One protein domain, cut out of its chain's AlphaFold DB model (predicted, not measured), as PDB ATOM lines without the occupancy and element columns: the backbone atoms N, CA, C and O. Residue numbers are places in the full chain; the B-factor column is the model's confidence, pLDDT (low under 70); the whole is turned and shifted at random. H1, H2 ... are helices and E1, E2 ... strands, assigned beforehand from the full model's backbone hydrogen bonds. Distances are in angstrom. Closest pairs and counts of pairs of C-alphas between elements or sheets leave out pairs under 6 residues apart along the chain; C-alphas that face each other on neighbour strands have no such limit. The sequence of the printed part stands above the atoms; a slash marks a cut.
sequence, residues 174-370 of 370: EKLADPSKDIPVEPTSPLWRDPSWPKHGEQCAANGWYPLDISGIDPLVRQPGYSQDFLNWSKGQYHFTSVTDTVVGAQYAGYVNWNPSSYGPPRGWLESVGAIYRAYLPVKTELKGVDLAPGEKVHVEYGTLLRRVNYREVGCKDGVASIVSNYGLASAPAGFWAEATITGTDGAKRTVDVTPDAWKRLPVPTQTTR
ATOM      1  N   GLU A 174      36.152  41.624 -43.274       32.94
ATOM      2  CA  GLU A 174      37.420  42.346 -43.460       32.94
ATOM      3  C   GLU A 174      38.425  42.123 -42.315       32.94
ATOM      4  O   GLU A 174      39.625  42.269 -42.516       32.94
ATOM      5  N   LYS A 175      37.962  41.709 -41.125       37.59
ATOM      6  CA  LYS A 175      38.820  41.416 -39.964       37.59
ATOM      7  C   LYS A 175      39.125  39.925 -39.737       37.59
ATOM      8  O   LYS A 175      39.846  39.604 -38.799       37.59
ATOM      9  N   LEU A 176      38.558  39.024 -40.545       48.75
ATOM     10  CA  LEU A 176      38.748  37.567 -40.431       48.75
ATOM     11  C   LEU A 176      39.708  36.992 -41.477       48.75
ATOM     12  O   LEU A 176      40.140  35.854 -41.325       48.75
ATOM     13  N   ALA A 177      40.024  37.749 -42.529       51.16
ATOM     14  CA  ALA A 177      41.036  37.352 -43.496       51.16
ATOM     15  C   ALA A 177      42.434  37.405 -42.870       51.16
ATOM     16  O   ALA A 177      42.862  38.446 -42.372       51.16
ATOM     17  N   ASP A 178      43.134  36.274 -42.900       61.41
ATOM     18  CA  ASP A 178      44.504  36.137 -42.421       61.41
ATOM     19  C   ASP A 178      45.309  35.420 -43.512       61.41
ATOM     20  O   ASP A 178      45.318  34.189 -43.558       61.41
ATOM     21  N   PRO A 179      46.009  36.161 -44.394       63.44
ATOM     22  CA  PRO A 179      46.763  35.575 -45.502       63.44
ATOM     23  C   PRO A 179      47.796  34.520 -45.078       63.44
ATOM     24  O   PRO A 179      48.233  33.732 -45.909       63.44
ATOM     25  N   SER A 180      48.198  34.496 -43.800       68.19
ATOM     26  CA  SER A 180      49.121  33.491 -43.264       68.19
ATOM     27  C   SER A 180      48.460  32.141 -42.946       68.19
ATOM     28  O   SER A 180      49.161  31.142 -42.793       68.19
ATOM     29  N   LYS A 181      47.125  32.101 -42.847       72.69
ATOM     30  CA  LYS A 181      46.318  30.906 -42.536       72.69
ATOM     31  C   LYS A 181      45.310  30.554 -43.626       72.69
ATOM     32  O   LYS A 181      44.758  29.456 -43.600       72.69
ATOM     33  N   ASP A 182      45.058  31.483 -44.538       78.69
ATOM     34  CA  ASP A 182      44.063  31.348 -45.586       78.69
ATOM     35  C   ASP A 182      44.535  30.380 -46.672       78.69
ATOM     36  O   ASP A 182      45.560  30.592 -47.322       78.69
ATOM     37  N   ILE A 183      43.759  29.318 -46.882       85.62
ATOM     38  CA  ILE A 183      44.027  28.302 -47.901       85.62
ATOM     39  C   ILE A 183      42.931  28.400 -48.967       85.62
ATOM     40  O   ILE A 183      41.757  28.191 -48.639       85.62
ATOM     41  N   PRO A 184      43.277  28.709 -50.232       84.94
ATOM     42  CA  PRO A 184      42.321  28.683 -51.329       84.94
ATOM     43  C   PRO A 184      41.715  27.292 -51.501       84.94
ATOM     44  O   PRO A 184      42.423  26.283 -51.503       84.94
ATOM     45  N   VAL A 185      40.400  27.246 -51.677       87.69
ATOM     46  CA  VAL A 185      39.670  26.035 -52.037       87.69
ATOM     47  C   VAL A 185      39.163  26.183 -53.456       87.69
ATOM     48  O   VAL A 185      38.242  26.958 -53.729       87.69
ATOM     49  N   GLU A 186      39.772  25.409 -54.344       90.88
ATOM     50  CA  GLU A 186      39.366  25.334 -55.737       90.88
ATOM     51  C   GLU A 186      38.001  24.642 -55.880       90.88
ATOM     52  O   GLU A 186      37.675  23.729 -55.109       90.88
ATOM     53  N   PRO A 187      37.187  25.055 -56.863       89.88
ATOM     54  CA  PRO A 187      35.893  24.445 -57.104       89.88
ATOM     55  C   PRO A 187      36.059  22.983 -57.548       89.88
ATOM     56  O   PRO A 187      36.781  22.662 -58.488       89.88
ATOM     57  N   THR A 188      35.335  22.080 -56.891       88.56
ATOM     58  CA  THR A 188      35.332  20.629 -57.174       88.56
ATOM     59  C   THR A 188      34.647  20.261 -58.490       88.56
ATOM     60  O   THR A 188      34.739  19.129 -58.960       88.56
ATOM     61  N   SER A 189      33.919  21.199 -59.087       81.25
ATOM     62  CA  SER A 189      33.258  21.049 -60.378       81.25
ATOM     63  C   SER A 189      33.249  22.394 -61.096       81.25
ATOM     64  O   SER A 189      33.143  23.427 -60.431       81.25
ATOM     65  N   PRO A 190      33.334  22.414 -62.437       76.50
ATOM     66  CA  PRO A 190      33.197  23.650 -63.191       76.50
ATOM     67  C   PRO A 190      31.870  24.340 -62.872       76.50
ATOM     68  O   PRO A 190      30.855  23.673 -62.656       76.50
ATOM     69  N   LEU A 191      31.869  25.676 -62.901       73.94
ATOM     70  CA  LEU A 191      30.636  26.451 -62.826       73.94
ATOM     71  C   LEU A 191      29.648  25.923 -63.875       73.94
ATOM     72  O   LEU A 191      29.945  25.908 -65.073       73.94
ATOM     73  N   TRP A 192      28.455  25.543 -63.421       70.81
ATOM     74  CA  TRP A 192      27.338  25.308 -64.320       70.81
ATOM     75  C   TRP A 192      26.935  26.652 -64.941       70.81
ATOM     76  O   TRP A 192      26.251  27.463 -64.316       70.81
ATOM     77  N   ARG A 193      27.439  26.921 -66.150       74.19
ATOM     78  CA  ARG A 193      27.069  28.102 -66.935       74.19
ATOM     79  C   ARG A 193      25.764  27.821 -67.660       74.19
ATOM     80  O   ARG A 193      25.649  26.811 -68.356       74.19
ATOM     81  N   ASP A 194      24.817  28.744 -67.536       76.25
ATOM     82  CA  ASP A 194      23.666  28.767 -68.428       76.25
ATOM     83  C   ASP A 194      24.177  28.919 -69.877       76.25
ATOM     84  O   ASP A 194      25.021  29.787 -70.125       76.25
ATOM     85  N   PRO A 195      23.719  28.097 -70.839       81.25
ATOM     86  CA  PRO A 195      24.140  28.202 -72.237       81.25
ATOM     87  C   PRO A 195      23.895  29.577 -72.873       81.25
ATOM     88  O   PRO A 195      24.544  29.904 -73.862       81.25
ATOM     89  N   SER A 196      22.976  30.377 -72.326       80.50
ATOM     90  CA  SER A 196      22.719  31.754 -72.765       80.50
ATOM     91  C   SER A 196      23.768  32.767 -72.289       80.50
ATOM     92  O   SER A 196      23.759  33.909 -72.748       80.50
ATOM     93  N   TRP A 197      24.663  32.392 -71.370       85.12
ATOM     94  CA  TRP A 197      25.669  33.307 -70.838       85.12
ATOM     95  C   TRP A 197      26.889  33.391 -71.759       85.12
ATOM     96  O   TRP A 197      27.536  32.368 -72.007       85.12
ATOM     97  N   PRO A 198      27.283  34.602 -72.185       84.25
ATOM     98  CA  PRO A 198      28.436  34.799 -73.048       84.25
ATOM     99  C   PRO A 198      29.713  34.386 -72.320       84.25
ATOM    100  O   PRO A 198      29.893  34.652 -71.125       84.25
ATOM    101  N   LYS A 199      30.630  33.737 -73.028       84.62
ATOM    102  CA  LYS A 199      32.015  33.587 -72.574       84.62
ATOM    103  C   LYS A 199      32.765  34.900 -72.765       84.62
ATOM    104  O   LYS A 199      32.329  35.798 -73.480       84.62
ATOM    105  N   HIS A 200      33.924  35.003 -72.126       84.50
ATOM    106  CA  HIS A 200      34.804  36.145 -72.330       84.50
ATOM    107  C   HIS A 200      35.141  36.304 -73.825       84.50
ATOM    108  O   HIS A 200      35.624  35.364 -74.455       84.50
ATOM    109  N   GLY A 201      34.887  37.491 -74.375       85.81
ATOM    110  CA  GLY A 201      35.058  37.827 -75.790       85.81
ATOM    111  C   GLY A 201      33.842  37.557 -76.684       85.81
ATOM    112  O   GLY A 201      33.877  37.930 -77.853       85.81
ATOM    113  N   GLU A 202      32.769  36.948 -76.173       90.00
ATOM    114  CA  GLU A 202      31.543  36.704 -76.943       90.00
ATOM    115  C   GLU A 202      30.573  37.896 -76.888       90.00
ATOM    116  O   GLU A 202      30.654  38.762 -76.008       90.00
ATOM    117  N   GLN A 203      29.643  37.935 -77.849       89.75
ATOM    118  CA  GLN A 203      28.598  38.954 -77.906       89.75
ATOM    119  C   GLN A 203      27.627  38.824 -76.732       89.75
ATOM    120  O   GLN A 203      27.238  37.723 -76.350       89.75
ATOM    121  N   CYS A 204      27.205  39.958 -76.180       85.81
ATOM    122  CA  CYS A 204      26.365  40.002 -74.990       85.81
ATOM    123  C   CYS A 204      25.328  41.122 -75.037       85.81
ATOM    124  O   CYS A 204      25.490  42.132 -75.720       85.81
ATOM    125  N   ALA A 205      24.254  40.944 -74.263       81.50
ATOM    126  CA  ALA A 205      23.259  41.988 -74.062       81.50
ATOM    127  C   ALA A 205      23.879  43.211 -73.365       81.50
ATOM    128  O   ALA A 205      24.635  43.066 -72.400       81.50
ATOM    129  N   ALA A 206      23.526  44.411 -73.837       73.88
ATOM    130  CA  ALA A 206      24.000  45.669 -73.268       73.88
ATOM    131  C   ALA A 206      23.739  45.725 -71.750       73.88
ATOM    132  O   ALA A 206      22.638  45.419 -71.297       73.88
ATOM    133  N   ASN A 207      24.760  46.114 -70.978       71.38
ATOM    134  CA  ASN A 207      24.756  46.164 -69.507       71.38
ATOM    135  C   ASN A 207      24.562  44.810 -68.788       71.38
ATOM    136  O   ASN A 207      24.294  44.789 -67.588       71.38
ATOM    137  N   GLY A 208      24.702  43.677 -69.487       81.50
ATOM    138  CA  GLY A 208      24.632  42.351 -68.874       81.50
ATOM    139  C   GLY A 208      25.865  42.019 -68.026       81.50
ATOM    140  O   GLY A 208      26.994  42.279 -68.443       81.50
ATOM    141  N   TRP A 209      25.637  41.395 -66.871       85.31
ATOM    142  CA  TRP A 209      26.663  40.818 -65.999       85.31
ATOM    143  C   TRP A 209      26.410  39.326 -65.824       85.31
ATOM    144  O   TRP A 209      25.262  38.912 -65.654       85.31
ATOM    145  N   TYR A 210      27.477  38.530 -65.864       85.56
ATOM    146  CA  TYR A 210      27.397  37.075 -65.830       85.56
ATOM    147  C   TYR A 210      28.445  36.492 -64.876       85.56
ATOM    148  O   TYR A 210      29.598  36.930 -64.894       85.56
ATOM    149  N   PRO A 211      28.097  35.474 -64.078       86.75
ATOM    150  CA  PRO A 211      29.052  34.744 -63.247       86.75
ATOM    151  C   PRO A 211      30.211  34.152 -64.067       86.75
ATOM    152  O   PRO A 211      30.007  33.573 -65.144       86.75
ATOM    153  N   LEU A 212      31.442  34.296 -63.570       85.94
ATOM    154  CA  LEU A 212      32.651  33.779 -64.218       85.94
ATOM    155  C   LEU A 212      33.198  32.553 -63.485       85.94
ATOM    156  O   LEU A 212      33.200  31.463 -64.054       85.94
ATOM    157  N   ASP A 213      33.607  32.727 -62.229       87.38
ATOM    158  CA  ASP A 213      34.171  31.679 -61.373       87.38
ATOM    159  C   ASP A 213      34.053  32.030 -59.886       87.38
ATOM    160  O   ASP A 213      33.570  33.103 -59.515       87.38
ATOM    161  N   ILE A 214      34.431  31.064 -59.050       89.06
ATOM    162  CA  ILE A 214      34.356  31.096 -57.592       89.06
ATOM    163  C   ILE A 214      35.504  30.293 -56.990       89.06
ATOM    164  O   ILE A 214      35.911  29.271 -57.536       89.06
ATOM    165  N   SER A 215      35.965  30.734 -55.827       89.69
ATOM    166  CA  SER A 215      36.888  30.005 -54.960       89.69
ATOM    167  C   SER A 215      36.443  30.147 -53.506       89.69
ATOM    168  O   SER A 215      35.994  31.222 -53.096       89.69
ATOM    169  N   GLY A 216      36.587  29.084 -52.721       87.50
ATOM    170  CA  GLY A 216      36.414  29.125 -51.272       87.50
ATOM    171  C   GLY A 216      37.715  29.491 -50.559       87.50
ATOM    172  O   GLY A 216      38.789  29.464 -51.155       87.50
ATOM    173  N   ILE A 217      37.628  29.800 -49.269       85.06
ATOM    174  CA  ILE A 217      38.799  29.995 -48.408       85.06
ATOM    175  C   ILE A 217      38.586  29.232 -47.102       85.06
ATOM    176  O   ILE A 217      37.570  29.426 -46.426       85.06
ATOM    177  N   ASP A 218      39.559  28.397 -46.750       87.31
ATOM    178  CA  ASP A 218      39.675  27.755 -45.442       87.31
ATOM    179  C   ASP A 218      40.639  28.517 -44.515       87.31
ATOM    180  O   ASP A 218      41.512  29.232 -45.006       87.31
ATOM    181  N   PRO A 219      40.499  28.385 -43.181       86.62
ATOM    182  CA  PRO A 219      39.518  27.551 -42.481       86.62
ATOM    183  C   PRO A 219      38.102  28.146 -42.481       86.62
ATOM    184  O   PRO A 219      37.913  29.357 -42.637       86.62
ATOM    185  N   LEU A 220      37.107  27.282 -42.249       87.56
ATOM    186  CA  LEU A 220      35.738  27.703 -41.952       87.56
ATOM    187  C   LEU A 220      35.702  28.596 -40.709       87.56
ATOM    188  O   LEU A 220      36.356  28.327 -39.699       87.56
ATOM    189  N   VAL A 221      34.876  29.631 -40.770       80.81
ATOM    190  CA  VAL A 221      34.661  30.566 -39.670       80.81
ATOM    191  C   VAL A 221      33.489  30.076 -38.829       80.81
ATOM    192  O   VAL A 221      32.389  29.866 -39.339       80.81
ATOM    193  N   ARG A 222      33.706  29.932 -37.521       83.69
ATOM    194  CA  ARG A 222      32.621  29.726 -36.559       83.69
ATOM    195  C   ARG A 222      31.888  31.046 -36.343       83.69
ATOM    196  O   ARG A 222      32.413  31.942 -35.689       83.69
ATOM    197  N   GLN A 223      30.680  31.164 -36.887       74.12
ATOM    198  CA  GLN A 223      29.743  32.206 -36.487       74.12
ATOM    199  C   GLN A 223      28.952  31.675 -35.286       74.12
ATOM    200  O   GLN A 223      28.173  30.733 -35.461       74.12
ATOM    201  N   PRO A 224      29.164  32.202 -34.071       67.69
ATOM    202  CA  PRO A 224      28.366  31.796 -32.925       67.69
ATOM    203  C   PRO A 224      26.926  32.272 -33.087       67.69
ATOM    204  O   PRO A 224      26.688  33.369 -33.586       67.69
ATOM    205  N   GLY A 225      25.977  31.424 -32.700       68.06
ATOM    206  CA  GLY A 225      24.556  31.751 -32.716       68.06
ATOM    207  C   GLY A 225      24.035  31.953 -31.305       68.06
ATOM    208  O   GLY A 225      23.707  33.072 -30.910       68.06
ATOM    209  N   TYR A 226      23.944  30.850 -30.568       72.38
ATOM    210  CA  TYR A 226      23.281  30.790 -29.273       72.38
ATOM    211  C   TYR A 226      24.033  29.860 -28.332       72.38
ATOM    212  O   TYR A 226      24.800  29.006 -28.775       72.38
ATOM    213  N   SER A 227      23.787  29.986 -27.035       76.50
ATOM    214  CA  SER A 227      24.324  29.041 -26.063       76.50
ATOM    215  C   SER A 227      23.340  28.680 -24.969       76.50
ATOM    216  O   SER A 227      22.314  29.333 -24.820       76.50
ATOM    217  N   GLN A 228      23.654  27.615 -24.233       73.56
ATOM    218  CA  GLN A 228      22.930  27.099 -23.077       73.56
ATOM    219  C   GLN A 228      23.903  26.763 -21.960       73.56
ATOM    220  O   GLN A 228      24.944  26.156 -22.195       73.56
ATOM    221  N   ASP A 229      23.535  27.114 -20.736       74.12
ATOM    222  CA  ASP A 229      24.277  26.745 -19.542       74.12
ATOM    223  C   ASP A 229      23.485  25.714 -18.739       74.12
ATOM    224  O   ASP A 229      22.266  25.814 -18.596       74.12
ATOM    225  N   PHE A 230      24.191  24.728 -18.200       77.12
ATOM    226  CA  PHE A 230      23.645  23.758 -17.263       77.12
ATOM    227  C   PHE A 230      24.695  23.399 -16.214       77.12
ATOM    228  O   PHE A 230      25.893  23.452 -16.473       77.12
ATOM    229  N   LEU A 231      24.260  23.024 -15.019       76.69
ATOM    230  CA  LEU A 231      25.129  22.560 -13.945       76.69
ATOM    231  C   LEU A 231      24.547  21.275 -13.375       76.69
ATOM    232  O   LEU A 231      23.379  21.237 -12.988       76.69
ATOM    233  N   ASN A 232      25.356  20.216 -13.335       78.12
ATOM    234  CA  ASN A 232      24.948  18.972 -12.706       78.12
ATOM    235  C   ASN A 232      24.886  19.148 -11.182       78.12
ATOM    236  O   ASN A 232      25.892  19.071 -10.478       78.12
ATOM    237  N   TRP A 233      23.673  19.356 -10.677       69.25
ATOM    238  CA  TRP A 233      23.385  19.483  -9.249       69.25
ATOM    239  C   TRP A 233      23.150  18.151  -8.536       69.25
ATOM    240  O   TRP A 233      22.978  18.137  -7.314       69.25
ATOM    241  N   SER A 234      23.089  17.044  -9.277       69.81
ATOM    242  CA  SER A 234      22.883  15.731  -8.681       69.81
ATOM    243  C   SER A 234      24.124  15.274  -7.916       69.81
ATOM    244  O   SER A 234      25.239  15.759  -8.114       69.81
ATOM    245  N   LYS A 235      23.927  14.292  -7.035       75.94
ATOM    246  CA  LYS A 235      25.034  13.581  -6.379       75.94
ATOM    247  C   LYS A 235      25.673  12.524  -7.290       75.94
ATOM    248  O   LYS A 235      26.653  11.906  -6.886       75.94
ATOM    249  N   GLY A 236      25.106  12.292  -8.476       79.19
ATOM    250  CA  GLY A 236      25.529  11.270  -9.427       79.19
ATOM    251  C   GLY A 236      26.029  11.859 -10.742       79.19
ATOM    252  O   GLY A 236      26.075  13.072 -10.941       79.19
ATOM    253  N   GLN A 237      26.426  10.979 -11.656       86.62
ATOM    254  CA  GLN A 237      26.647  11.390 -13.038       86.62
ATOM    255  C   GLN A 237      25.312  11.760 -13.686       86.62
ATOM    256  O   GLN A 237      24.293  11.119 -13.424       86.62
ATOM    257  N   TYR A 238      25.334  12.783 -14.532       82.25
ATOM    258  CA  TYR A 238      24.170  13.235 -15.279       82.25
ATOM    259  C   TYR A 238      24.509  13.326 -16.763       82.25
ATOM    260  O   TYR A 238      25.488  13.977 -17.133       82.25
ATOM    261  N   HIS A 239      23.689  12.693 -17.598       87.25
ATOM    262  CA  HIS A 239      23.793  12.816 -19.045       87.25
ATOM    263  C   HIS A 239      23.006  14.047 -19.496       87.25
ATOM    264  O   HIS A 239      21.775  14.055 -19.453       87.25
ATOM    265  N   PHE A 240      23.714  15.107 -19.880       84.12
ATOM    266  CA  PHE A 240      23.099  16.343 -20.342       84.12
ATOM    267  C   PHE A 240      23.063  16.397 -21.862       84.12
ATOM    268  O   PHE A 240      24.106  16.398 -22.516       84.12
ATOM    269  N   THR A 241      21.859  16.557 -22.404       84.44
ATOM    270  CA  THR A 241      21.637  16.765 -23.832       84.44
ATOM    271  C   THR A 241      20.964  18.113 -24.051       84.44
ATOM    272  O   THR A 241      19.821  18.329 -23.647       84.44
ATOM    273  N   SER A 242      21.686  19.037 -24.682       81.25
ATOM    274  CA  SER A 242      21.136  20.338 -25.067       81.25
ATOM    275  C   SER A 242      20.250  20.192 -26.306       81.25
ATOM    276  O   SER A 242      20.550  19.422 -27.218       81.25
ATOM    277  N   VAL A 243      19.166  20.962 -26.350       78.06
ATOM    278  CA  VAL A 243      18.301  21.088 -27.527       78.06
ATOM    279  C   VAL A 243      18.318  22.532 -27.979       78.06
ATOM    280  O   VAL A 243      18.177  23.425 -27.149       78.06
ATOM    281  N   THR A 244      18.453  22.791 -29.274       70.19
ATOM    282  CA  THR A 244      18.404  24.166 -29.779       70.19
ATOM    283  C   THR A 244      17.073  24.819 -29.405       70.19
ATOM    284  O   THR A 244      15.993  24.279 -29.644       70.19
ATOM    285  N   ASP A 245      17.124  25.990 -28.789       63.69
ATOM    286  CA  ASP A 245      15.930  26.763 -28.431       63.69
ATOM    287  C   ASP A 245      15.615  27.838 -29.475       63.69
ATOM    288  O   ASP A 245      14.494  28.344 -29.522       63.69
ATOM    289  N   THR A 246      16.579  28.120 -30.356       63.25
ATOM    290  CA  THR A 246      16.481  29.145 -31.390       63.25
ATOM    291  C   THR A 246      16.934  28.606 -32.746       63.25
ATOM    292  O   THR A 246      17.816  27.751 -32.831       63.25
ATOM    293  N   VAL A 247      16.307  29.096 -33.823       61.84
ATOM    294  CA  VAL A 247      16.756  28.805 -35.189       61.84
ATOM    295  C   VAL A 247      18.082  29.520 -35.421       61.84
ATOM    296  O   VAL A 247      18.175  30.730 -35.231       61.84
ATOM    297  N   VAL A 248      19.091  28.785 -35.878       70.50
ATOM    298  CA  VAL A 248      20.399  29.349 -36.244       70.50
ATOM    299  C   VAL A 248      20.636  29.088 -37.704       70.50
ATOM    300  O   VAL A 248      20.398  27.985 -38.165       70.50
ATOM    301  N   GLY A 249      21.111  30.059 -38.462       72.44
ATOM    302  CA  GLY A 249      21.377  29.834 -39.870       72.44
ATOM    303  C   GLY A 249      22.201  30.943 -40.465       72.44
ATOM    304  O   GLY A 249      22.503  31.940 -39.812       72.44
ATOM    305  N   ALA A 250      22.563  30.746 -41.720       69.62
ATOM    306  CA  ALA A 250      23.133  31.796 -42.534       69.62
ATOM    307  C   ALA A 250      22.610  31.679 -43.959       69.62
ATOM    308  O   ALA A 250      22.074  30.647 -44.382       69.62
ATOM    309  N   GLN A 251      22.793  32.765 -44.690       74.12
ATOM    310  CA  GLN A 251      22.556  32.851 -46.115       74.12
ATOM    311  C   GLN A 251      23.807  33.421 -46.775       74.12
ATOM    312  O   GLN A 251      24.605  34.099 -46.126       74.12
ATOM    313  N   TYR A 252      23.980  33.132 -48.057       74.88
ATOM    314  CA  TYR A 252      25.005  33.746 -48.874       74.88
ATOM    315  C   TYR A 252      24.883  35.270 -48.814       74.88
ATOM    316  O   TYR A 252      23.851  35.841 -49.168       74.88
ATOM    317  N   ALA A 253      25.958  35.908 -48.370       70.50
ATOM    318  CA  ALA A 253      26.084  37.347 -48.219       70.50
ATOM    319  C   ALA A 253      27.172  37.849 -49.175       70.50
ATOM    320  O   ALA A 253      28.289  38.153 -48.759       70.50
ATOM    321  N   GLY A 254      26.857  37.867 -50.471       68.38
ATOM    322  CA  GLY A 254      27.718  38.429 -51.508       68.38
ATOM    323  C   GLY A 254      26.971  39.439 -52.370       68.38
ATOM    324  O   GLY A 254      25.771  39.316 -52.607       68.38
ATOM    325  N   TYR A 255      27.701  40.456 -52.817       69.88
ATOM    326  CA  TYR A 255      27.212  41.464 -53.750       69.88
ATOM    327  C   TYR A 255      27.237  40.930 -55.186       69.88
ATOM    328  O   TYR A 255      28.258  40.416 -55.629       69.88
ATOM    329  N   VAL A 256      26.163  41.084 -55.949       73.00
ATOM    330  CA  VAL A 256      26.117  40.589 -57.331       73.00
ATOM    331  C   VAL A 256      25.626  41.687 -58.269       73.00
ATOM    332  O   VAL A 256      24.644  42.358 -57.954       73.00
ATOM    333  N   ASN A 257      26.294  41.891 -59.410       71.19
ATOM    334  CA  ASN A 257      25.800  42.820 -60.438       71.19
ATOM    335  C   ASN A 257      24.779  42.169 -61.372       71.19
ATOM    336  O   ASN A 257      23.994  42.874 -62.011       71.19
ATOM    337  N   TRP A 258      24.802  40.839 -61.523       72.56
ATOM    338  CA  TRP A 258      23.769  40.156 -62.302       72.56
ATOM    339  C   TRP A 258      22.443  40.238 -61.547       72.56
ATOM    340  O   TRP A 258      22.444  40.207 -60.323       72.56
ATOM    341  N   ASN A 259      21.313  40.343 -62.255       62.19
ATOM    342  CA  ASN A 259      20.003  40.549 -61.631       62.19
ATOM    343  C   ASN A 259      19.700  39.458 -60.572       62.19
ATOM    344  O   ASN A 259      19.359  38.329 -60.948       62.19
ATOM    345  N   PRO A 260      19.771  39.772 -59.261       51.22
ATOM    346  CA  PRO A 260      19.611  38.770 -58.210       51.22
ATOM    347  C   PRO A 260      18.151  38.356 -58.028       51.22
ATOM    348  O   PRO A 260      17.881  37.234 -57.601       51.22
ATOM    349  N   SER A 261      17.209  39.237 -58.392       46.72
ATOM    350  CA  SER A 261      15.770  39.089 -58.128       46.72
ATOM    351  C   SER A 261      15.091  37.958 -58.906       46.72
ATOM    352  O   SER A 261      13.941  37.632 -58.626       46.72
ATOM    353  N   SER A 262      15.779  37.343 -59.874       50.28
ATOM    354  CA  SER A 262      15.201  36.293 -60.723       50.28
ATOM    355  C   SER A 262      15.861  34.915 -60.579       50.28
ATOM    356  O   SER A 262      15.225  33.932 -60.952       50.28
ATOM    357  N   TYR A 263      17.090  34.792 -60.044       51.91
ATOM    358  CA  TYR A 263      17.847  33.528 -60.171       51.91
ATOM    359  C   TYR A 263      18.702  33.078 -58.971       51.91
ATOM    360  O   TYR A 263      19.104  31.911 -58.960       51.91
ATOM    361  N   GLY A 264      18.972  33.929 -57.969       64.94
ATOM    362  CA  GLY A 264      19.961  33.605 -56.926       64.94
ATOM    363  C   GLY A 264      21.366  33.344 -57.511       64.94
ATOM    364  O   GLY A 264      21.625  33.687 -58.672       64.94
ATOM    365  N   PRO A 265      22.312  32.767 -56.746       76.50
ATOM    366  CA  PRO A 265      23.563  32.273 -57.317       76.50
ATOM    367  C   PRO A 265      23.310  31.129 -58.321       76.50
ATOM    368  O   PRO A 265      22.315  30.399 -58.204       76.50
ATOM    369  N   PRO A 266      24.212  30.925 -59.304       79.06
ATOM    370  CA  PRO A 266      24.120  29.780 -60.201       79.06
ATOM    371  C   PRO A 266      24.055  28.476 -59.407       79.06
ATOM    372  O   PRO A 266      24.711  28.316 -58.377       79.06
ATOM    373  N   ARG A 267      23.281  27.514 -59.914       79.06
ATOM    374  CA  ARG A 267      23.167  26.206 -59.261       79.06
ATOM    375  C   ARG A 267      24.518  25.500 -59.305       79.06
ATOM    376  O   ARG A 267      25.154  25.487 -60.355       79.06
ATOM    377  N   GLY A 268      24.932  24.890 -58.200       81.94
ATOM    378  CA  GLY A 268      26.217  24.201 -58.115       81.94
ATOM    379  C   GLY A 268      27.412  25.130 -57.894       81.94
ATOM    380  O   GLY A 268      28.519  24.638 -57.701       81.94
ATOM    381  N   TRP A 269      27.228  26.455 -57.923       86.25
ATOM    382  CA  TRP A 269      28.328  27.408 -57.800       86.25
ATOM    383  C   TRP A 269      28.889  27.449 -56.382       86.25
ATOM    384  O   TRP A 269      30.070  27.184 -56.183       86.25
ATOM    385  N   LEU A 270      28.036  27.693 -55.386       88.81
ATOM    386  CA  LEU A 270      28.442  27.669 -53.978       88.81
ATOM    387  C   LEU A 270      28.815  26.246 -53.543       88.81
ATOM    388  O   LEU A 270      29.789  26.045 -52.818       88.81
ATOM    389  N   GLU A 271      28.089  25.253 -54.048       91.25
ATOM    390  CA  GLU A 271      28.296  23.841 -53.737       91.25
ATOM    391  C   GLU A 271      29.666  23.357 -54.218       91.25
ATOM    392  O   GLU A 271      30.306  22.567 -53.524       91.25
ATOM    393  N   SER A 272      30.158  23.879 -55.352       90.81
ATOM    394  CA  SER A 272      31.479  23.532 -55.892       90.81
ATOM    395  C   SER A 272      32.613  23.824 -54.908       90.81
ATOM    396  O   SER A 272      33.609  23.100 -54.901       90.81
ATOM    397  N   VAL A 273      32.441  24.822 -54.038       92.31
ATOM    398  CA  VAL A 273      33.411  25.208 -53.007       92.31
ATOM    399  C   VAL A 273      32.986  24.761 -51.609       92.31
ATOM    400  O   VAL A 273      33.562  25.222 -50.629       92.31
ATOM    401  N   GLY A 274      32.012  23.855 -51.480       91.62
ATOM    402  CA  GLY A 274      31.571  23.314 -50.189       91.62
ATOM    403  C   GLY A 274      30.735  24.287 -49.354       91.62
ATOM    404  O   GLY A 274      30.787  24.238 -48.126       91.62
ATOM    405  N   ALA A 275      29.989  25.178 -50.005       90.81
ATOM    406  CA  ALA A 275      29.051  26.095 -49.370       90.81
ATOM    407  C   ALA A 275      27.647  25.966 -49.982       90.81
ATOM    408  O   ALA A 275      27.446  25.267 -50.972       90.81
ATOM    409  N   ILE A 276      26.651  26.627 -49.397       88.75
ATOM    410  CA  ILE A 276      25.274  26.606 -49.899       88.75
ATOM    411  C   ILE A 276      24.639  27.993 -49.809       88.75
ATOM    412  O   ILE A 276      25.125  28.853 -49.080       88.75
ATOM    413  N   TYR A 277      23.565  28.240 -50.559       80.31
ATOM    414  CA  TYR A 277      22.908  29.546 -50.542       80.31
ATOM    415  C   TYR A 277      22.268  29.852 -49.190       80.31
ATOM    416  O   TYR A 277      22.460  30.943 -48.669       80.31
ATOM    417  N   ARG A 278      21.550  28.903 -48.589       80.62
ATOM    418  CA  ARG A 278      20.970  29.060 -47.250       80.62
ATOM    419  C   ARG A 278      20.978  27.728 -46.521       80.62
ATOM    420  O   ARG A 278      20.740  26.690 -47.128       80.62
ATOM    421  N   ALA A 279      21.209  27.755 -45.216       80.06
ATOM    422  CA  ALA A 279      20.991  26.613 -44.333       80.06
ATOM    423  C   ALA A 279      20.611  27.106 -42.937       80.06
ATOM    424  O   ALA A 279      21.090  28.156 -42.501       80.06
ATOM    425  N   TYR A 280      19.778  26.343 -42.226       78.38
ATOM    426  CA  TYR A 280      19.443  26.635 -40.830       78.38
ATOM    427  C   TYR A 280      19.337  25.373 -39.960       78.38
ATOM    428  O   TYR A 280      18.842  24.344 -40.396       78.38
ATOM    429  N   LEU A 281      19.777  25.444 -38.714       76.25
ATOM    430  CA  LEU A 281      19.568  24.456 -37.671       76.25
ATOM    431  C   LEU A 281      18.198  24.730 -37.018       76.25
ATOM    432  O   LEU A 281      18.017  25.807 -36.439       76.25
ATOM    433  N   PRO A 282      17.212  23.821 -37.136       73.81
ATOM    434  CA  PRO A 282      15.883  24.019 -36.560       73.81
ATOM    435  C   PRO A 282      15.917  24.114 -35.036       73.81
ATOM    436  O   PRO A 282      16.810  23.555 -34.401       73.81
ATOM    437  N   VAL A 283      14.890  24.733 -34.446       70.94
ATOM    438  CA  VAL A 283      14.596  24.590 -33.010       70.94
ATOM    439  C   VAL A 283      14.284  23.136 -32.665       70.94
ATOM    440  O   VAL A 283      13.751  22.396 -33.492       70.94
ATOM    441  N   LYS A 284      14.557  22.752 -31.418       74.44
ATOM    442  CA  LYS A 284      14.427  21.390 -30.889       74.44
ATOM    443  C   LYS A 284      15.337  20.375 -31.581       74.44
ATOM    444  O   LYS A 284      15.076  19.177 -31.506       74.44
ATOM    445  N   THR A 285      16.400  20.835 -32.237       79.38
ATOM    446  CA  THR A 285      17.454  19.935 -32.696       79.38
ATOM    447  C   THR A 285      18.256  19.499 -31.484       79.38
ATOM    448  O   THR A 285      18.857  20.324 -30.799       79.38
ATOM    449  N   GLU A 286      18.236  18.203 -31.215       87.38
ATOM    450  CA  GLU A 286      19.016  17.592 -30.150       87.38
ATOM    451  C   GLU A 286      20.503  17.586 -30.532       87.38
ATOM    452  O   GLU A 286      20.880  17.094 -31.600       87.38
ATOM    453  N   LEU A 287      21.337  18.193 -29.689       91.62
ATOM    454  CA  LEU A 287      22.793  18.159 -29.806       91.62
ATOM    455  C   LEU A 287      23.325  16.851 -29.210       91.62
ATOM    456  O   LEU A 287      22.612  16.157 -28.495       91.62
ATOM    457  N   LYS A 288      24.578  16.479 -29.486       96.56
ATOM    458  CA  LYS A 288      25.158  15.290 -28.842       96.56
ATOM    459  C   LYS A 288      25.279  15.534 -27.333       96.56
ATOM    460  O   LYS A 288      25.722  16.600 -26.908       96.56
ATOM    461  N   GLY A 289      24.882  14.545 -26.537       91.81
ATOM    462  CA  GLY A 289      24.935  14.638 -25.083       91.81
ATOM    463  C   GLY A 289      26.358  14.600 -24.525       91.81
ATOM    464  O   GLY A 289      27.295  14.126 -25.174       91.81
ATOM    465  N   VAL A 290      26.511  15.091 -23.298       94.50
ATOM    466  CA  VAL A 290      27.752  15.034 -22.522       94.50
ATOM    467  C   VAL A 290      27.484  14.505 -21.123       94.50
ATOM    468  O   VAL A 290      26.506  14.878 -20.478       94.50
ATOM    469  N   ASP A 291      28.394  13.670 -20.634       93.75
ATOM    470  CA  ASP A 291      28.353  13.208 -19.252       93.75
ATOM    471  C   ASP A 291      29.017  14.234 -18.338       93.75
ATOM    472  O   ASP A 291      30.146  14.688 -18.582       93.75
ATOM    473  N   LEU A 292      28.291  14.587 -17.280       89.94
ATOM    474  CA  LEU A 292      28.703  15.542 -16.265       89.94
ATOM    475  C   LEU A 292      28.845  14.833 -14.923       89.94
ATOM    476  O   LEU A 292      27.903  14.206 -14.433       89.94
ATOM    477  N   ALA A 293      30.004  14.966 -14.292       92.88
ATOM    478  CA  ALA A 293      30.202  14.571 -12.905       92.88
ATOM    479  C   ALA A 293      29.453  15.527 -11.948       92.88
ATOM    480  O   ALA A 293      29.082  16.637 -12.349       92.88
ATOM    481  N   PRO A 294      29.205  15.119 -10.689       87.19
ATOM    482  CA  PRO A 294      28.590  15.991  -9.690       87.19
ATOM    483  C   PRO A 294      29.313  17.339  -9.589       87.19
ATOM    484  O   PRO A 294      30.523  17.387  -9.378       87.19
ATOM    485  N   GLY A 295      28.570  18.437  -9.726       81.00
ATOM    486  CA  GLY A 295      29.105  19.796  -9.645       81.00
ATOM    487  C   GLY A 295      29.803  20.312 -10.908       81.00
ATOM    488  O   GLY A 295      30.239  21.463 -10.902       81.00
ATOM    489  N   GLU A 296      29.895  19.531 -11.992       90.06
ATOM    490  CA  GLU A 296      30.377  20.048 -13.279       90.06
ATOM    491  C   GLU A 296      29.335  20.965 -13.933       90.06
ATOM    492  O   GLU A 296      28.152  20.625 -14.053       90.06
ATOM    493  N   LYS A 297      29.796  22.126 -14.405       86.75
ATOM    494  CA  LYS A 297      29.013  23.058 -15.222       86.75
ATOM    495  C   LYS A 297      29.325  22.825 -16.695       86.75
ATOM    496  O   LYS A 297      30.487  22.692 -17.045       86.75
ATOM    497  N   VAL A 298      28.334  22.872 -17.571       87.44
ATOM    498  CA  VAL A 298      28.509  22.904 -19.022       87.44
ATOM    499  C   VAL A 298      27.955  24.199 -19.607       87.44
ATOM    500  O   VAL A 298      26.887  24.662 -19.218       87.44
ATOM    501  N   HIS A 299      28.697  24.773 -20.548       87.12
ATOM    502  CA  HIS A 299      28.258  25.831 -21.447       87.12
ATOM    503  C   HIS A 299      28.297  25.287 -22.874       87.12
ATOM    504  O   HIS A 299      29.377  25.002 -23.389       87.12
ATOM    505  N   VAL A 300      27.140  25.097 -23.496       87.69
ATOM    506  CA  VAL A 300      27.017  24.628 -24.877       87.69
ATOM    507  C   VAL A 300      26.783  25.823 -25.778       87.69
ATOM    508  O   VAL A 300      25.727  26.431 -25.684       87.69
ATOM    509  N   GLU A 301      27.724  26.150 -26.658       88.00
ATOM    510  CA  GLU A 301      27.542  27.158 -27.708       88.00
ATOM    511  C   GLU A 301      27.327  26.462 -29.049       88.00
ATOM    512  O   GLU A 301      27.988  25.472 -29.351       88.00
ATOM    513  N   TYR A 302      26.396  26.960 -29.856       86.25
ATOM    514  CA  TYR A 302      26.094  26.423 -31.174       86.25
ATOM    515  C   TYR A 302      25.863  27.538 -32.192       86.25
ATOM    516  O   TYR A 302      25.427  28.648 -31.878       86.25
ATOM    517  N   GLY A 303      26.210  27.253 -33.442       85.12
ATOM    518  CA  GLY A 303      26.374  28.270 -34.465       85.12
ATOM    519  C   GLY A 303      26.455  27.711 -35.879       85.12
ATOM    520  O   GLY A 303      26.429  26.501 -36.110       85.12
ATOM    521  N   THR A 304      26.596  28.619 -36.838       84.38
ATOM    522  CA  THR A 304      26.785  28.284 -38.252       84.38
ATOM    523  C   THR A 304      28.274  28.279 -38.584       84.38
ATOM    524  O   THR A 304      29.037  29.127 -38.117       84.38
ATOM    525  N   LEU A 305      28.715  27.323 -39.399       89.44
ATOM    526  CA  LEU A 305      30.022  27.380 -40.041       89.44
ATOM    527  C   LEU A 305      29.885  28.155 -41.345       89.44
ATOM    528  O   LEU A 305      29.090  27.785 -42.208       89.44
ATOM    529  N   LEU A 306      30.667  29.216 -41.493       84.00
ATOM    530  CA  LEU A 306      30.715  30.020 -42.704       84.00
ATOM    531  C   LEU A 306      31.974  29.701 -43.499       84.00
ATOM    532  O   LEU A 306      33.082  29.673 -42.961       84.00
ATOM    533  N   ARG A 307      31.810  29.537 -44.806       86.12
ATOM    534  CA  ARG A 307      32.905  29.570 -45.765       86.12
ATOM    535  C   ARG A 307      33.009  30.963 -46.355       86.12
ATOM    536  O   ARG A 307      32.007  31.537 -46.777       86.12
ATOM    537  N   ARG A 308      34.231  31.485 -46.398       84.62
ATOM    538  CA  ARG A 308      34.552  32.699 -47.146       84.62
ATOM    539  C   ARG A 308      34.665  32.360 -48.623       84.62
ATOM    540  O   ARG A 308      35.177  31.295 -48.971       84.62
ATOM    541  N   VAL A 309      34.175  33.256 -49.465       82.19
ATOM    542  CA  VAL A 309      34.065  33.049 -50.905       82.19
ATOM    543  C   VAL A 309      34.581  34.281 -51.638       82.19
ATOM    544  O   VAL A 309      34.157  35.403 -51.355       82.19
ATOM    545  N   ASN A 310      35.458  34.047 -52.611       82.94
ATOM    546  CA  ASN A 310      35.804  35.022 -53.640       82.94
ATOM    547  C   ASN A 310      35.185  34.580 -54.961       82.94
ATOM    548  O   ASN A 310      35.085  33.383 -55.232       82.94
ATOM    549  N   TYR A 311      34.788  35.534 -55.788       85.06
ATOM    550  CA  TYR A 311      34.201  35.248 -57.086       85.06
ATOM    551  C   TYR A 311      34.431  36.376 -58.071       85.06
ATOM    552  O   TYR A 311      34.720  37.517 -57.703       85.06
ATOM    553  N   ARG A 312      34.278  36.037 -59.348       86.81
ATOM    554  CA  ARG A 312      34.402  36.983 -60.447       86.81
ATOM    555  C   ARG A 312      33.152  36.999 -61.301       86.81
ATOM    556  O   ARG A 312      32.481  35.983 -61.485       86.81
ATOM    557  N   GLU A 313      32.882  38.163 -61.866       87.44
ATOM    558  CA  GLU A 313      31.832  38.378 -62.855       87.44
ATOM    559  C   GLU A 313      32.440  38.933 -64.138       87.44
ATOM    560  O   GLU A 313      33.414  39.687 -64.094       87.44
ATOM    561  N   VAL A 314      31.827  38.599 -65.274       88.62
ATOM    562  CA  VAL A 314      32.109  39.227 -66.561       88.62
ATOM    563  C   VAL A 314      30.960  40.153 -66.967       88.62
ATOM    564  O   VAL A 314      29.801  39.743 -67.015       88.62
ATOM    565  N   GLY A 315      31.287  41.410 -67.242       88.56
ATOM    566  CA  GLY A 315      30.383  42.463 -67.683       88.56
ATOM    567  C   GLY A 315      30.490  42.734 -69.183       88.56
ATOM    568  O   GLY A 315      31.557  42.603 -69.797       88.56
ATOM    569  N   CYS A 316      29.366  43.134 -69.770       88.00
ATOM    570  CA  CYS A 316      29.256  43.507 -71.173       88.00
ATOM    571  C   CYS A 316      29.697  44.957 -71.407       88.00
ATOM    572  O   CYS A 316      29.136  45.879 -70.815       88.00
ATOM    573  N   LYS A 317      30.654  45.165 -72.316       87.50
ATOM    574  CA  LYS A 317      31.093  46.483 -72.789       87.50
ATOM    575  C   LYS A 317      31.056  46.509 -74.306       87.50
ATOM    576  O   LYS A 317      31.586  45.604 -74.939       87.50
ATOM    577  N   ASP A 318      30.413  47.524 -74.877       87.69
ATOM    578  CA  ASP A 318      30.304  47.694 -76.333       87.69
ATOM    579  C   ASP A 318      29.757  46.438 -77.052       87.69
ATOM    580  O   ASP A 318      30.161  46.099 -78.160       87.69
ATOM    581  N   GLY A 319      28.843  45.714 -76.391       85.25
ATOM    582  CA  GLY A 319      28.253  44.473 -76.904       85.25
ATOM    583  C   GLY A 319      29.139  43.230 -76.778       85.25
ATOM    584  O   GLY A 319      28.765  42.185 -77.305       85.25
ATOM    585  N   VAL A 320      30.281  43.314 -76.081       90.06
ATOM    586  CA  VAL A 320      31.240  42.212 -75.889       90.06
ATOM    587  C   VAL A 320      31.539  41.971 -74.406       90.06
ATOM    588  O   VAL A 320      31.824  42.897 -73.641       90.06
ATOM    589  N   ALA A 321      31.501  40.706 -73.981       90.19
ATOM    590  CA  ALA A 321      31.751  40.307 -72.600       90.19
ATOM    591  C   ALA A 321      33.254  40.410 -72.296       90.19
ATOM    592  O   ALA A 321      34.028  39.536 -72.680       90.19
ATOM    593  N   SER A 322      33.683  41.498 -71.654       89.00
ATOM    594  CA  SER A 322      35.113  41.854 -71.558       89.00
ATOM    595  C   SER A 322      35.539  42.505 -70.242       89.00
ATOM    596  O   SER A 322      36.727  42.523 -69.927       89.00
ATOM    597  N   ILE A 323      34.608  43.035 -69.446       88.56
ATOM    598  CA  ILE A 323      34.938  43.626 -68.143       88.56
ATOM    599  C   ILE A 323      34.977  42.505 -67.112       88.56
ATOM    600  O   ILE A 323      33.988  41.802 -66.976       88.56
ATOM    601  N   VAL A 324      36.064  42.349 -66.355       89.25
ATOM    602  CA  VAL A 324      36.121  41.389 -65.240       89.25
ATOM    603  C   VAL A 324      36.097  42.141 -63.915       89.25
ATOM    604  O   VAL A 324      37.003  42.924 -63.631       89.25
ATOM    605  N   SER A 325      35.080  41.874 -63.098       81.69
ATOM    606  CA  SER A 325      34.971  42.377 -61.726       81.69
ATOM    607  C   SER A 325      35.326  41.277 -60.737       81.69
ATOM    608  O   SER A 325      34.879  40.141 -60.889       81.69
ATOM    609  N   ASN A 326      36.121  41.620 -59.724       79.94
ATOM    610  CA  ASN A 326      36.520  40.707 -58.658       79.94
ATOM    611  C   ASN A 326      35.817  41.104 -57.363       79.94
ATOM    612  O   ASN A 326      35.887  42.264 -56.957       79.94
ATOM    613  N   TYR A 327      35.213  40.129 -56.698       74.75
ATOM    614  CA  TYR A 327      34.583  40.296 -55.398       74.75
ATOM    615  C   TYR A 327      35.237  39.349 -54.408       74.75
ATOM    616  O   TYR A 327      35.357  38.148 -54.656       74.75
ATOM    617  N   GLY A 328      35.671  39.908 -53.285       64.25
ATOM    618  CA  GLY A 328      36.178  39.144 -52.155       64.25
ATOM    619  C   GLY A 328      35.274  39.283 -50.938       64.25
ATOM    620  O   GLY A 328      34.417  40.163 -50.890       64.25
ATOM    621  N   LEU A 329      35.524  38.437 -49.935       62.00
ATOM    622  CA  LEU A 329      34.960  38.542 -48.578       62.00
ATOM    623  C   LEU A 329      33.453  38.263 -48.439       62.00
ATOM    624  O   LEU A 329      32.883  38.551 -47.387       62.00
ATOM    625  N   ALA A 330      32.815  37.642 -49.432       72.69
ATOM    626  CA  ALA A 330      31.479  37.092 -49.221       72.69
ATOM    627  C   ALA A 330      31.542  35.882 -48.278       72.69
ATOM    628  O   ALA A 330      32.574  35.214 -48.154       72.69
ATOM    629  N   SER A 331      30.423  35.577 -47.623       75.94
ATOM    630  CA  SER A 331      30.271  34.348 -46.836       75.94
ATOM    631  C   SER A 331      29.067  33.546 -47.278       75.94
ATOM    632  O   SER A 331      28.079  34.103 -47.748       75.94
ATOM    633  N   ALA A 332      29.151  32.233 -47.104       80.25
ATOM    634  CA  ALA A 332      28.039  31.313 -47.269       80.25
ATOM    635  C   ALA A 332      28.095  30.208 -46.201       80.25
ATOM    636  O   ALA A 332      29.189  29.834 -45.768       80.25
ATOM    637  N   PRO A 333      26.944  29.666 -45.769       86.94
ATOM    638  CA  PRO A 333      26.907  28.515 -44.871       86.94
ATOM    639  C   PRO A 333      27.623  27.293 -45.467       86.94
ATOM    640  O   PRO A 333      27.464  26.977 -46.643       86.94
ATOM    641  N   ALA A 334      28.374  26.585 -44.622       91.44
ATOM    642  CA  ALA A 334      29.133  25.369 -44.936       91.44
ATOM    643  C   ALA A 334      28.866  24.212 -43.945       91.44
ATOM    644  O   ALA A 334      29.497  23.156 -44.012       91.44
ATOM    645  N   GLY A 335      27.923  24.402 -43.020       93.31
ATOM    646  CA  GLY A 335      27.544  23.444 -41.982       93.31
ATOM    647  C   GLY A 335      27.202  24.156 -40.676       93.31
ATOM    648  O   GLY A 335      27.058  25.379 -40.642       93.31
ATOM    649  N   PHE A 336      27.118  23.393 -39.593       93.19
ATOM    650  CA  PHE A 336      26.916  23.898 -38.239       93.19
ATOM    651  C   PHE A 336      28.027  23.424 -37.314       93.19
ATOM    652  O   PHE A 336      28.755  22.477 -37.612       93.19
ATOM    653  N   TRP A 337      28.148  24.098 -36.180       94.62
ATOM    654  CA  TRP A 337      29.018  23.680 -35.096       94.62
ATOM    655  C   TRP A 337      28.284  23.824 -33.769       94.62
ATOM    656  O   TRP A 337      27.444  24.707 -33.605       94.62
ATOM    657  N   ALA A 338      28.619  22.957 -32.827       94.25
ATOM    658  CA  ALA A 338      28.227  23.060 -31.440       94.25
ATOM    659  C   ALA A 338      29.358  22.532 -30.555       94.25
ATOM    660  O   ALA A 338      29.969  21.504 -30.847       94.25
ATOM    661  N   GLU A 339      29.655  23.241 -29.475       95.88
ATOM    662  CA  GLU A 339      30.742  22.921 -28.561       95.88
ATOM    663  C   GLU A 339      30.275  23.067 -27.117       95.88
ATOM    664  O   GLU A 339      29.768  24.109 -26.712       95.88
ATOM    665  N   ALA A 340      30.472  22.012 -26.334       95.44
ATOM    666  CA  ALA A 340      30.250  22.003 -24.902       95.44
ATOM    667  C   ALA A 340      31.566  22.300 -24.181       95.44
ATOM    668  O   ALA A 340      32.499  21.500 -24.232       95.44
ATOM    669  N   THR A 341      31.638  23.426 -23.481       96.56
ATOM    670  CA  THR A 341      32.704  23.740 -22.526       96.56
ATOM    671  C   THR A 341      32.272  23.304 -21.136       96.56
ATOM    672  O   THR A 341      31.395  23.917 -20.530       96.56
ATOM    673  N   ILE A 342      32.901  22.260 -20.611       96.62
ATOM    674  CA  ILE A 342      32.615  21.706 -19.289       96.62
ATOM    675  C   ILE A 342      33.661  22.225 -18.309       96.62
ATOM    676  O   ILE A 342      34.856  22.168 -18.588       96.62
ATOM    677  N   THR A 343      33.201  22.770 -17.190       95.25
ATOM    678  CA  THR A 343      34.003  23.355 -16.118       95.25
ATOM    679  C   THR A 343      33.814  22.528 -14.850       95.25
ATOM    680  O   THR A 343      32.693  22.409 -14.350       95.25
ATOM    681  N   GLY A 344      34.908  21.965 -14.342       92.12
ATOM    682  CA  GLY A 344      34.957  21.231 -13.083       92.12
ATOM    683  C   GLY A 344      34.781  22.131 -11.864       92.12
ATOM    684  O   GLY A 344      34.881  23.357 -11.943       92.12
ATOM    685  N   THR A 345      34.557  21.517 -10.701       89.00
ATOM    686  CA  THR A 345      34.458  22.231  -9.414       89.00
ATOM    687  C   THR A 345      35.766  22.914  -9.009       89.00
ATOM    688  O   THR A 345      35.756  23.861  -8.229       89.00
ATOM    689  N   ASP A 346      36.891  22.433  -9.536       91.50
ATOM    690  CA  ASP A 346      38.231  23.012  -9.409       91.50
ATOM    691  C   ASP A 346      38.504  24.138 -10.428       91.50
ATOM    692  O   ASP A 346      39.565  24.760 -10.403       91.50
ATOM    693  N   GLY A 347      37.550  24.412 -11.323       90.00
ATOM    694  CA  GLY A 347      37.667  25.390 -12.400       90.00
ATOM    695  C   GLY A 347      38.368  24.873 -13.661       90.00
ATOM    696  O   GLY A 347      38.480  25.636 -14.626       90.00
ATOM    697  N   ALA A 348      38.816  23.611 -13.697       94.44
ATOM    698  CA  ALA A 348      39.414  23.018 -14.890       94.44
ATOM    699  C   ALA A 348      38.388  22.943 -16.027       94.44
ATOM    700  O   ALA A 348      37.211  22.677 -15.794       94.44
ATOM    701  N   LYS A 349      38.825  23.181 -17.269       96.75
ATOM    702  CA  LYS A 349      37.938  23.211 -18.439       96.75
ATOM    703  C   LYS A 349      38.301  22.144 -19.460       96.75
ATOM    704  O   LYS A 349      39.474  21.964 -19.775       96.75
ATOM    705  N   ARG A 350      37.281  21.506 -20.031       96.50
ATOM    706  CA  ARG A 350      37.387  20.619 -21.199       96.50
ATOM    707  C   ARG A 350      36.331  20.992 -22.231       96.50
ATOM    708  O   ARG A 350      35.221  21.359 -21.859       96.50
ATOM    709  N   THR A 351      36.669  20.891 -23.510       97.19
ATOM    710  CA  THR A 351      35.727  21.133 -24.609       97.19
ATOM    711  C   THR A 351      35.378  19.830 -25.317       97.19
ATOM    712  O   THR A 351      36.212  18.934 -25.445       97.19
ATOM    713  N   VAL A 352      34.128  19.710 -25.755       97.19
ATOM    714  CA  VAL A 352      33.611  18.553 -26.494       97.19
ATOM    715  C   VAL A 352      32.809  19.063 -27.686       97.19
ATOM    716  O   VAL A 352      31.924  19.899 -27.522       97.19
ATOM    717  N   ASP A 353      33.106  18.567 -28.888       96.62
ATOM    718  CA  ASP A 353      32.267  18.811 -30.064       96.62
ATOM    719  C   ASP A 353      30.951  18.044 -29.903       96.62
ATOM    720  O   ASP A 353      30.933  16.812 -29.899       96.62
ATOM    721  N   VAL A 354      29.859  18.791 -29.766       96.88
ATOM    722  CA  VAL A 354      28.508  18.253 -29.576       96.88
ATOM    723  C   VAL A 354      27.629  18.437 -30.812       96.88
ATOM    724  O   VAL A 354      26.410  18.282 -30.756       96.88
ATOM    725  N   THR A 355      28.232  18.740 -31.961       95.94
ATOM    726  CA  THR A 355      27.513  18.866 -33.231       95.94
ATOM    727  C   THR A 355      26.993  17.497 -33.681       95.94
ATOM    728  O   THR A 355      27.797  16.567 -33.835       95.94
ATOM    729  N   PRO A 356      25.686  17.322 -33.954       94.75
ATOM    730  CA  PRO A 356      25.200  16.080 -34.543       94.75
ATOM    731  C   PRO A 356      25.752  15.902 -35.961       94.75
ATOM    732  O   PRO A 356      25.867  16.866 -36.721       94.75
ATOM    733  N   ASP A 357      26.074  14.664 -36.343       94.25
ATOM    734  CA  ASP A 357      26.810  14.403 -37.589       94.25
ATOM    735  C   ASP A 357      26.044  14.857 -38.838       94.25
ATOM    736  O   ASP A 357      26.650  15.392 -39.765       94.25
ATOM    737  N   ALA A 358      24.711  14.752 -38.815       93.75
ATOM    738  CA  ALA A 358      23.826  15.205 -39.890       93.75
ATOM    739  C   ALA A 358      23.845  16.729 -40.134       93.75
ATOM    740  O   ALA A 358      23.359  17.186 -41.165       93.75
ATOM    741  N   TRP A 359      24.384  17.516 -39.196       94.12
ATOM    742  CA  TRP A 359      24.432  18.981 -39.268       94.12
ATOM    743  C   TRP A 359      25.854  19.529 -39.418       94.12
ATOM    744  O   TRP A 359      26.039  20.701 -39.745       94.12
ATOM    745  N   LYS A 360      26.877  18.698 -39.195       92.75
ATOM    746  CA  LYS A 360      28.276  19.136 -39.115       92.75
ATOM    747  C   LYS A 360      28.837  19.629 -40.447       92.75
ATOM    748  O   LYS A 360      29.684  20.519 -40.470       92.75
ATOM    749  N   ARG A 361      28.401  19.035 -41.559       91.31
ATOM    750  CA  ARG A 361      28.844  19.378 -42.917       91.31
ATOM    751  C   ARG A 361      27.678  19.279 -43.882       91.31
ATOM    752  O   ARG A 361      26.746  18.517 -43.651       91.31
ATOM    753  N   LEU A 362      27.763  20.032 -44.971       89.50
ATOM    754  CA  LEU A 362      26.823  19.901 -46.077       89.50
ATOM    755  C   LEU A 362      26.949  18.511 -46.752       89.50
ATOM    756  O   LEU A 362      28.058  17.973 -46.821       89.50
ATOM    757  N   PRO A 363      25.850  17.952 -47.293       90.31
ATOM    758  CA  PRO A 363      24.518  18.543 -47.298       90.31
ATOM    759  C   PRO A 363      23.777  18.385 -45.962       90.31
ATOM    760  O   PRO A 363      23.839  17.331 -45.337       90.31
ATOM    761  N   VAL A 364      23.033  19.418 -45.558       87.75
ATOM    762  CA  VAL A 364      22.173  19.396 -44.358       87.75
ATOM    763  C   VAL A 364      20.685  19.418 -44.748       87.75
ATOM    764  O   VAL A 364      20.348  19.974 -45.795       87.75
ATOM    765  N   PRO A 365      19.768  18.865 -43.925       85.69
ATOM    766  CA  PRO A 365      18.354  18.696 -44.295       85.69
ATOM    767  C   PRO A 365      17.598  19.970 -44.697       85.69
ATOM    768  O   PRO A 365      16.637  19.910 -45.456       85.69
ATOM    769  N   THR A 366      18.002  21.123 -44.174       80.00
ATOM    770  CA  THR A 366      17.310  22.416 -44.334       80.00
ATOM    771  C   THR A 366      17.915  23.306 -45.406       80.00
ATOM    772  O   THR A 366      17.515  24.464 -45.555       80.00
ATOM    773  N   GLN A 367      18.927  22.807 -46.107       84.31
ATOM    774  CA  GLN A 367      19.671  23.626 -47.039       84.31
ATOM    775  C   GLN A 367      18.823  23.988 -48.263       84.31
ATOM    776  O   GLN A 367      18.099  23.147 -48.798       84.31
ATOM    777  N   THR A 368      18.964  25.214 -48.758       79.62
ATOM    778  CA  THR A 368      18.442  25.612 -50.068       79.62
ATOM    779  C   THR A 368      19.593  26.063 -50.944       79.62
ATOM    780  O   THR A 368      20.475  26.805 -50.517       79.62
ATOM    781  N   THR A 369      19.602  25.592 -52.188       76.56
ATOM    782  CA  THR A 369      20.602  25.972 -53.196       76.56
ATOM    783  C   THR A 369      20.295  27.337 -53.822       76.56
ATOM    784  O   THR A 369      21.110  27.835 -54.593       76.56
ATOM    785  N   ARG A 370      19.103  27.898 -53.556       68.12
ATOM    786  CA  ARG A 370      18.550  29.137 -54.117       68.12
ATOM    787  C   ARG A 370      17.554  29.788 -53.169       68.12
ATOM    788  O   ARG A 370      17.052  29.066 -52.269       68.12
TER     789      ARG A 370
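Overview. This is residues 174 to 370 of the 370 residues of an uncharacterized protein of Propionibacterium sp. NM47_B9-13 (UniProt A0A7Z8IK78). The model is a long, narrow rod, built on three very long antiparallel strands, E2, E7 and E8, which run side by side along most of its length in a curled ribbon. The short pair E4 and E5 packs over the middle of this ribbon as a small, loose sandwich, E9 folds back on E8 at one end near the small pair E3 and E6, and E1 edges E2 partway along. The printed part has 197 residues with nine named strands and three named helices, in the order E1, E2, E3, E4, H1, H2, E5, E6, E7, E8, E9, H3, and its class is mostly strand. The main sheet has the order E1, E2, E7, E8, E9, all antiparallel. The whole is loose, with a radius of gyration of the C-alphas of 21.4 A, and spans 78 by 34 by 23 A.

Along the chain. E1 is residues 183 to 185, with C-alpha 183 at (44.027, 28.302, -47.901). E2, residues 209 to 231, measures 55.2 A from first to last C-alpha and bends by 82 degrees at residue 212. E3 is residues 238 to 240 and E4 is residues 248 to 251. H1 is residues 260 to 263 and H2 is residues 269 to 272. E5 is residues 278 to 281 and E6 is residues 290 to 292. E7, residues 297 to 317, measures 62.2 A and ends at C-alpha 317 at (31.093, 46.483, -72.789). E8, residues 320 to 343, measures 62.7 A and bends by 53 degrees at residue 323. E9, residues 349 to 353, measures 13.7 A. H3 is residues 357 to 360, with C-alpha 360 at (28.276, 19.136, -39.115).

Arrangement. The main sheet is twisted, and it is curled like part of a barrel, the way across it turning by 169 degrees. E1, an edge strand, forms a hairpin with E2; N 183 and O 218 are 2.9 A apart. E2 and E7 are antiparallel at 169 degrees, with N 221 and O 306 at 2.8 A. E7, E8 and E9 form a meander, each strand the antiparallel neighbour of the one before; N 315 and O 323 are 2.7 A apart, and N 340 and O 352 are 2.8 A apart. E4 and E5 are antiparallel, with N 281 and O 248 at 2.7 A. Their sheet and the main sheet form a sandwich, two sheets face to face, the facing parts 8.4 A centre to centre; the closest C-alphas of E4 and E8 are those of Ala 250 and Pro 333, 5.5 A apart. E3 and E6 are antiparallel, with N 290 and O 240 at 2.8 A, and the closest C-alphas of E6 and E8, Val 290 and Ala 340, are 7.8 A apart. H2 is on the main sheet at a height of 7.0 A, only just over E7, with 3 of its 4 C-alphas there. H3 is on the same face at a height of 6.0 A, over none of the strands; its closest C-alpha to E8 is that of Lys 360, 5.0 A from that of Phe 336. H1 is not on this sheet. The three helices are too short for any O i to N i+4 pair; the single O i to N i+3 pair is within hydrogen-bond range in H2 and H3 but not in H1.

Size, cuts and confidence. The C-alphas farthest apart, those of Lys 235 and Asp 318, are 78.0 A apart. The printed part has no cut and ends at Arg 370, the chain's last residue. The link from E1 to E2 is long, with residues 186 to 208 in no named element. The mean pLDDT of the printed part is 81.6; 26 residues are under 70, among them residues 174 to 180 and 259 to 264.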